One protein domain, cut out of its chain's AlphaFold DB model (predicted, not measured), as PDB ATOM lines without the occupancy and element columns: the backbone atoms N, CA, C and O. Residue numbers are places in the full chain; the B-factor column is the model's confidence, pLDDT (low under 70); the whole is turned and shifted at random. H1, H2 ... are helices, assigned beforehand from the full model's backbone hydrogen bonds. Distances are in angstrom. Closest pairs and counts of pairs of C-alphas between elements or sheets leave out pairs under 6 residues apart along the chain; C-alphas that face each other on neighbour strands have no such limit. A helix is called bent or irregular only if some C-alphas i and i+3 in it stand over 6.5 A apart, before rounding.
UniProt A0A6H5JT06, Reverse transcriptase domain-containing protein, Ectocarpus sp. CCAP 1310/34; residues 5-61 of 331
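What this domain is: This is residues 5 to 61 of the 331 residues of the protein "Reverse transcriptase domain-containing protein" of Ectocarpus sp. CCAP 1310/34 (UniProt A0A6H5JT06). The printed part is an open, flat zigzag: the short helix H1 packs on H2 at one end, a bare loop leads on to the long, kinked helix H3, and H4 folds back from the far end of H3 at a corner. There is no shared core, and residues 24 to 42, of which 28 to 42 belong to H3, stand free. The 57 printed residues hold four named helices, in the order H1, H2, H3, H4, and no named strand; the class is all helix. The whole is loose, with a radius of gyration of the C-alphas of 14.2 A and spans of 39 by 27 by 14 A.

How they stand to each other: H1, residues 5 to 8, touches H2, residues 13 to 21; their closest C-alphas, those of Ile 7 and His 16, are 5.8 A apart. H2 is apart from H3, residues 28 to 47. H3 has a kink of 60 degrees near residue 35 and is irregular, with C-alphas 33 and 36 7.9 A apart. With residues 44 to 47 alone, H3 touches H4, residues 51 to 59, only at the corner by their link; the closest C-alphas, those of Phe 47 and Asn 54, are 4.9 A apart. The lines of H3 and H4 stand at a steep tilt of 56 degrees, opposite ways. H1 and H2 are both apart from H4, and H1 is apart from H3. Every O i to N i+4 pair is within hydrogen-bond range in H2 and H4, and 14 of 16 are in H3; H1 is too short for such a pair.

Where its parts are: H1 begins at C-alpha 5, (9.268, 42.269, -37.432), and measures 5.1 A from first to last C-alpha. H2 measures 12.5 A. H3 runs 26.6 A from C-alpha 28, (4.218, 22.735, -32.893), to C-alpha 47. H4 measures 12.3 A and ends at C-alpha 59, (-20.680, 36.051, -16.605).

The domain as a whole: The two C-alphas farthest apart, those of Pro 25 and Asp 52, are 39.2 A apart. The printed part has no cut. The links H1 to H2 and H3 to H4 are tight, and H2 to H3 is short. The mean pLDDT of the printed part is 82.8, and no printed residue is under 70.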
ATOM      1  N   ASP A   5       9.392  40.827 -37.204       87.44
ATOM      2  CA  ASP A   5       9.268  42.269 -37.432       87.44
ATOM      3  C   ASP A   5       8.173  42.601 -38.453       87.44
ATOM      4  O   ASP A   5       7.417  43.545 -38.260       87.44
ATOM      5  N   GLN A   6       8.021  41.789 -39.507       87.12
ATOM      6  CA  GLN A   6       6.942  41.957 -40.487       87.12
ATOM      7  C   GLN A   6       5.558  41.746 -39.871       87.12
ATOM      8  O   GLN A   6       4.605  42.420 -40.259       87.12
ATOM      9  N   ILE A   7       5.441  40.802 -38.934       87.38
ATOM     10  CA  ILE A   7       4.197  40.557 -38.204       87.38
ATOM     11  C   ILE A   7       3.923  41.749 -37.287       87.38
ATOM     12  O   ILE A   7       2.852  42.322 -37.380       87.38
ATOM     13  N   MET A   8       4.891  42.178 -36.476       89.19
ATOM     14  CA  MET A   8       4.691  43.264 -35.508       89.19
ATOM     15  C   MET A   8       4.510  44.652 -36.145       89.19
ATOM     16  O   MET A   8       3.960  45.544 -35.508       89.19
ATOM     17  N   ALA A   9       4.965  44.849 -37.386       90.62
ATOM     18  CA  ALA A   9       4.850  46.123 -38.095       90.62
ATOM     19  C   ALA A   9       3.466  46.374 -38.715       90.62
ATOM     20  O   ALA A   9       3.161  47.510 -39.080       90.62
ATOM     21  N   THR A  10       2.628  45.347 -38.881       87.69
ATOM     22  CA  THR A  10       1.273  45.530 -39.416       87.69
ATOM     23  C   THR A  10       0.270  45.725 -38.283       87.69
ATOM     24  O   THR A  10       0.379  45.127 -37.224       87.69
ATOM     25  N   THR A  11      -0.736  46.568 -38.493       86.38
ATOM     26  CA  THR A  11      -1.870  46.731 -37.568       86.38
ATOM     27  C   THR A  11      -3.152  46.121 -38.133       86.38
ATOM     28  O   THR A  11      -4.132  45.965 -37.408       86.38
ATOM     29  N   ASP A  12      -3.144  45.719 -39.410       87.00
ATOM     30  CA  ASP A  12      -4.288  45.109 -40.080       87.00
ATOM     31  C   ASP A  12      -4.433  43.627 -39.676       87.00
ATOM     32  O   ASP A  12      -3.551  42.808 -39.971       87.00
ATOM     33  N   PRO A  13      -5.558  43.225 -39.053       81.62
ATOM     34  CA  PRO A  13      -5.769  41.847 -38.616       81.62
ATOM     35  C   PRO A  13      -5.708  40.812 -39.748       81.62
ATOM     36  O   PRO A  13      -5.293  39.669 -39.519       81.62
ATOM     37  N   LYS A  14      -6.113  41.173 -40.977       82.38
ATOM     38  CA  LYS A  14      -6.056  40.249 -42.124       82.38
ATOM     39  C   LYS A  14      -4.607  39.973 -42.520       82.38
ATOM     40  O   LYS A  14      -4.238  38.807 -42.692       82.38
ATOM     41  N   THR A  15      -3.790  41.017 -42.593       86.06
ATOM     42  CA  THR A  15      -2.361  40.929 -42.906       86.06
ATOM     43  C   THR A  15      -1.599  40.182 -41.811       86.06
ATOM     44  O   THR A  15      -0.853  39.255 -42.125       86.06
ATOM     45  N   HIS A  16      -1.883  40.457 -40.532       86.06
ATOM     46  CA  HIS A  16      -1.360  39.681 -39.400       86.06
ATOM     47  C   HIS A  16      -1.613  38.175 -39.558       86.06
ATOM     48  O   HIS A  16      -0.698  37.352 -39.451       86.06
ATOM     49  N   LYS A  17      -2.861  37.795 -39.861       82.19
ATOM     50  CA  LYS A  17      -3.260  36.389 -40.012       82.19
ATOM     51  C   LYS A  17      -2.607  35.729 -41.229       82.19
ATOM     52  O   LYS A  17      -2.256  34.548 -41.170       82.19
ATOM     53  N   PHE A  18      -2.443  36.468 -42.325       84.88
ATOM     54  CA  PHE A  18      -1.744  35.995 -43.518       84.88
ATOM     55  C   PHE A  18      -0.256  35.740 -43.240       84.88
ATOM     56  O   PHE A  18       0.236  34.645 -43.514       84.88
ATOM     57  N   LEU A  19       0.445  36.704 -42.637       88.62
ATOM     58  CA  LEU A  19       1.866  36.585 -42.301       88.62
ATOM     59  C   LEU A  19       2.119  35.450 -41.298       88.62
ATOM     60  O   LEU A  19       2.995  34.617 -41.528       88.62
ATOM     61  N   GLY A  20       1.288  35.333 -40.257       84.88
ATOM     62  CA  GLY A  20       1.384  34.260 -39.261       84.88
ATOM     63  C   GLY A  20       1.292  32.846 -39.856       84.88
ATOM     64  O   GLY A  20       2.030  31.949 -39.449       84.88
ATOM     65  N   ARG A  21       0.452  32.630 -40.883       82.81
ATOM     66  CA  ARG A  21       0.337  31.329 -41.585       82.81
ATOM     67  C   ARG A  21       1.607  30.940 -42.357       82.81
ATOM     68  O   ARG A  21       1.848  29.747 -42.576       82.81
ATOM     69  N   ASN A  22       2.418  31.930 -42.725       84.38
ATOM     70  CA  ASN A  22       3.645  31.788 -43.509       84.38
ATOM     71  C   ASN A  22       4.920  31.694 -42.648       84.38
ATOM     72  O   ASN A  22       6.027  31.629 -43.194       84.38
ATOM     73  N   VAL A  23       4.789  31.652 -41.317       84.19
ATOM     74  CA  VAL A  23       5.912  31.409 -40.399       84.19
ATOM     75  C   VAL A  23       6.394  29.965 -40.549       84.19
ATOM     76  O   VAL A  23       5.618  29.009 -40.434       84.19
ATOM     77  N   ARG A  24       7.686  29.794 -40.832       81.44
ATOM     78  CA  ARG A  24       8.381  28.500 -40.902       81.44
ATOM     79  C   ARG A  24       9.777  28.649 -40.270       81.44
ATOM     80  O   ARG A  24      10.320  29.742 -40.371       81.44
ATOM     81  N   PRO A  25      10.362  27.589 -39.677       80.62
ATOM     82  CA  PRO A  25       9.673  26.376 -39.238       80.62
ATOM     83  C   PRO A  25       8.669  26.707 -38.122       80.62
ATOM     84  O   PRO A  25       8.921  27.549 -37.266       80.62
ATOM     85  N   PHE A  26       7.496  26.075 -38.150       79.00
ATOM     86  CA  PHE A  26       6.467  26.311 -37.138       79.00
ATOM     87  C   PHE A  26       6.700  25.391 -35.932       79.00
ATOM     88  O   PHE A  26       6.756  24.170 -36.086       79.00
ATOM     89  N   ASN A  27       6.842  25.955 -34.730       84.31
ATOM     90  CA  ASN A  27       7.114  25.180 -33.518       84.31
ATOM     91  C   ASN A  27       5.817  24.614 -32.911       84.31
ATOM     92  O   ASN A  27       5.188  25.224 -32.044       84.31
ATOM     93  N   TYR A  28       5.424  23.422 -33.365       80.44
ATOM     94  CA  TYR A  28       4.218  22.735 -32.893       80.44
ATOM     95  C   TYR A  28       4.250  22.408 -31.393       80.44
ATOM     96  O   TYR A  28       3.223  22.531 -30.731       80.44
ATOM     97  N   ALA A  29       5.413  22.057 -30.834       84.25
ATOM     98  CA  ALA A  29       5.549  21.742 -29.410       84.25
ATOM     99  C   ALA A  29       5.357  22.980 -28.516       84.25
ATOM    100  O   ALA A  29       4.804  22.890 -27.421       84.25
ATOM    101  N   LEU A  30       5.804  24.154 -28.976       84.12
ATOM    102  CA  LEU A  30       5.542  25.418 -28.290       84.12
ATOM    103  C   LEU A  30       4.063  25.809 -28.388       84.12
ATOM    104  O   LEU A  30       3.483  26.206 -27.380       84.12
ATOM    105  N   ARG A  31       3.445  25.650 -29.570       80.94
ATOM    106  CA  ARG A  31       2.004  25.881 -29.748       80.94
ATOM    107  C   ARG A  31       1.197  25.023 -28.784       80.94
ATOM    108  O   ARG A  31       0.328  25.552 -28.112       80.94
ATOM    109  N   GLU A  32       1.482  23.729 -28.702       79.44
ATOM    110  CA  GLU A  32       0.717  22.820 -27.845       79.44
ATOM    111  C   GLU A  32       0.825  23.205 -26.363       79.44
ATOM    112  O   GLU A  32      -0.185  23.220 -25.668       79.44
ATOM    113  N   ARG A  33       2.017  23.624 -25.910       86.00
ATOM    114  CA  ARG A  33       2.241  24.089 -24.531       86.00
ATOM    115  C   ARG A  33       1.581  25.429 -24.197       86.00
ATOM    116  O   ARG A  33       1.242  25.637 -23.042       86.00
ATOM    117  N   ARG A  34       1.430  26.344 -25.165       85.50
ATOM    118  CA  ARG A  34       0.933  27.718 -24.921       85.50
ATOM    119  C   ARG A  34      -0.437  28.026 -25.525       85.50
ATOM    120  O   ARG A  34      -0.905  29.154 -25.405       85.50
ATOM    121  N   ARG A  35      -1.092  27.072 -26.197       81.00
ATOM    122  CA  ARG A  35      -2.349  27.334 -26.927       81.00
ATOM    123  C   ARG A  35      -3.436  27.933 -26.037       81.00
ATOM    124  O   ARG A  35      -4.143  28.819 -26.494       81.00
ATOM    125  N   GLU A  36      -3.548  27.467 -24.795       76.38
ATOM    126  CA  GLU A  36      -4.596  27.894 -23.862       76.38
ATOM    127  C   GLU A  36      -4.385  29.349 -23.451       76.38
ATOM    128  O   GLU A  36      -5.292  30.163 -23.595       76.38
ATOM    129  N   GLU A  37      -3.157  29.703 -23.069       82.31
ATOM    130  CA  GLU A  37      -2.755  31.078 -22.757       82.31
ATOM    131  C   GLU A  37      -2.989  32.020 -23.950       82.31
ATOM    132  O   GLU A  37      -3.580  33.087 -23.799       82.31
ATOM    133  N   ILE A  38      -2.578  31.613 -25.156       82.81
ATOM    134  CA  ILE A  38      -2.737  32.421 -26.375       82.81
ATOM    135  C   ILE A  38      -4.221  32.656 -26.694       82.81
ATOM    136  O   ILE A  38      -4.604  33.776 -27.033       82.81
ATOM    137  N   VAL A  39      -5.058  31.618 -26.595       78.00
ATOM    138  CA  VAL A  39      -6.505  31.722 -26.850       78.00
ATOM    139  C   VAL A  39      -7.192  32.567 -25.781       78.00
ATOM    140  O   VAL A  39      -8.051  33.378 -26.129       78.00
ATOM    141  N   LEU A  40      -6.802  32.424 -24.512       77.75
ATOM    142  CA  LEU A  40      -7.328  33.223 -23.409       77.75
ATOM    143  C   LEU A  40      -7.018  34.709 -23.620       77.75
ATOM    144  O   LEU A  40      -7.933  35.529 -23.633       77.75
ATOM    145  N   MET A  41      -5.749  35.048 -23.865       81.31
ATOM    146  CA  MET A  41      -5.318  36.432 -24.084       81.31
ATOM    147  C   MET A  41      -5.940  37.035 -25.345       81.31
ATOM    148  O   MET A  41      -6.394  38.177 -25.323       81.31
ATOM    149  N   GLY A  42      -6.005  36.266 -26.437       80.31
ATOM    150  CA  GLY A  42      -6.644  36.700 -27.677       80.31
ATOM    151  C   GLY A  42      -8.145  36.938 -27.512       80.31
ATOM    152  O   GLY A  42      -8.664  37.938 -28.005       80.31
ATOM    153  N   SER A  43      -8.836  36.057 -26.785       77.25
ATOM    154  CA  SER A  43     -10.250  36.233 -26.448       77.25
ATOM    155  C   SER A  43     -10.440  37.467 -25.576       77.25
ATOM    156  O   SER A  43     -11.196  38.353 -25.959       77.25
ATOM    157  N   TYR A  44      -9.703  37.599 -24.471       79.00
ATOM    158  CA  TYR A  44      -9.794  38.772 -23.603       79.00
ATOM    159  C   TYR A  44      -9.577  40.075 -24.384       79.00
ATOM    160  O   TYR A  44     -10.417  40.967 -24.330       79.00
ATOM    161  N   ALA A  45      -8.521  40.161 -25.198       81.81
ATOM    162  CA  ALA A  45      -8.241  41.344 -26.013       81.81
ATOM    163  C   ALA A  45      -9.335  41.642 -27.054       81.81
ATOM    164  O   ALA A  45      -9.582  42.807 -27.366       81.81
ATOM    165  N   LYS A  46      -9.990  40.608 -27.597       79.44
ATOM    166  CA  LYS A  46     -11.111  40.740 -28.539       79.44
ATOM    167  C   LYS A  46     -12.375  41.244 -27.842       79.44
ATOM    168  O   LYS A  46     -13.017  42.162 -28.338       79.44
ATOM    169  N   PHE A  47     -12.738  40.633 -26.718       81.62
ATOM    170  CA  PHE A  47     -13.973  40.935 -25.997       81.62
ATOM    171  C   PHE A  47     -13.866  42.237 -25.197       81.62
ATOM    172  O   PHE A  47     -14.842  42.969 -25.127       81.62
ATOM    173  N   ALA A  48     -12.679  42.609 -24.705       83.06
ATOM    174  CA  ALA A  48     -12.462  43.858 -23.969       83.06
ATOM    175  C   ALA A  48     -12.755  45.132 -24.779       83.06
ATOM    176  O   ALA A  48     -12.971  46.188 -24.193       83.06
ATOM    177  N   GLN A  49     -12.797  45.038 -26.111       83.81
ATOM    178  CA  GLN A  49     -13.136  46.158 -26.995       83.81
ATOM    179  C   GLN A  49     -14.637  46.493 -26.995       83.81
ATOM    180  O   GLN A  49     -15.014  47.566 -27.459       83.81
ATOM    181  N   ASN A  50     -15.497  45.598 -26.495       86.81
ATOM    182  CA  ASN A  50     -16.945  45.784 -26.433       86.81
ATOM    183  C   ASN A  50     -17.454  45.454 -25.020       86.81
ATOM    184  O   ASN A  50     -17.340  44.316 -24.568       86.81
ATOM    185  N   HIS A  51     -18.016  46.449 -24.328       84.62
ATOM    186  CA  HIS A  51     -18.418  46.309 -22.925       84.62
ATOM    187  C   HIS A  51     -19.442  45.188 -22.703       84.62
ATOM    188  O   HIS A  51     -19.247  44.367 -21.809       84.62
ATOM    189  N   ASP A  52     -20.468  45.106 -23.551       82.94
ATOM    190  CA  ASP A  52     -21.551  44.126 -23.420       82.94
ATOM    191  C   ASP A  52     -21.039  42.702 -23.641       82.94
ATOM    192  O   ASP A  52     -21.349  41.782 -22.885       82.94
ATOM    193  N   MET A  53     -20.189  42.508 -24.654       80.12
ATOM    194  CA  MET A  53     -19.616  41.190 -24.918       80.12
ATOM    195  C   MET A  53     -18.583  40.779 -23.857       80.12
ATOM    196  O   MET A  53     -18.430  39.587 -23.590       80.12
ATOM    197  N   ASN A  54     -17.870  41.738 -23.258       82.31
ATOM    198  CA  ASN A  54     -16.961  41.488 -22.139       82.31
ATOM    199  C   ASN A  54     -17.734  41.061 -20.885       82.31
ATOM    200  O   ASN A  54     -17.427  40.021 -20.312       82.31
ATOM    201  N   GLN A  55     -18.779  41.809 -20.515       83.44
ATOM    202  CA  GLN A  55     -19.721  41.438 -19.452       83.44
ATOM    203  C   GLN A  55     -20.225  40.007 -19.649       83.44
ATOM    204  O   GLN A  55     -20.037  39.167 -18.772       83.44
ATOM    205  N   HIS A  56     -20.729  39.693 -20.844       78.69
ATOM    206  CA  HIS A  56     -21.224  38.356 -21.152       78.69
ATOM    207  C   HIS A  56     -20.147  37.266 -21.035       78.69
ATOM    208  O   HIS A  56     -20.417  36.173 -20.545       78.69
ATOM    209  N   LEU A  57     -18.904  37.550 -21.446       77.94
ATOM    210  CA  LEU A  57     -17.783  36.627 -21.267       77.94
ATOM    211  C   LEU A  57     -17.477  36.398 -19.778       77.94
ATOM    212  O   LEU A  57     -17.279  35.257 -19.368       77.94
ATOM    213  N   LEU A  58     -17.452  37.456 -18.965       82.12
ATOM    214  CA  LEU A  58     -17.171  37.376 -17.526       82.12
ATOM    215  C   LEU A  58     -18.271  36.632 -16.758       82.12
ATOM    216  O   LEU A  58     -17.960  35.855 -15.855       82.12
ATOM    217  N   GLU A  59     -19.536  36.795 -17.153       83.19
ATOM    218  CA  GLU A  59     -20.680  36.051 -16.605       83.19
ATOM    219  C   GLU A  59     -20.527  34.529 -16.753       83.19
ATOM    220  O   GLU A  59     -21.082  33.762 -15.963       83.19
ATOM    221  N   THR A  60     -19.746  34.060 -17.733       73.88
ATOM    222  CA  THR A  60     -19.498  32.621 -17.915       73.88
ATOM    223  C   THR A  60     -18.604  32.017 -16.825       73.88
ATOM    224  O   THR A  60     -18.606  30.795 -16.635       73.88
ATOM    225  N   GLY A  61     -17.895  32.848 -16.054       79.44
ATOM    226  CA  GLY A  61     -17.060  32.427 -14.932       79.44
ATOM    227  C   GLY A  61     -15.945  31.469 -15.360       79.44
ATOM    228  O   GLY A  61     -15.164  31.758 -16.260       79.44
TER     229      GLY A  61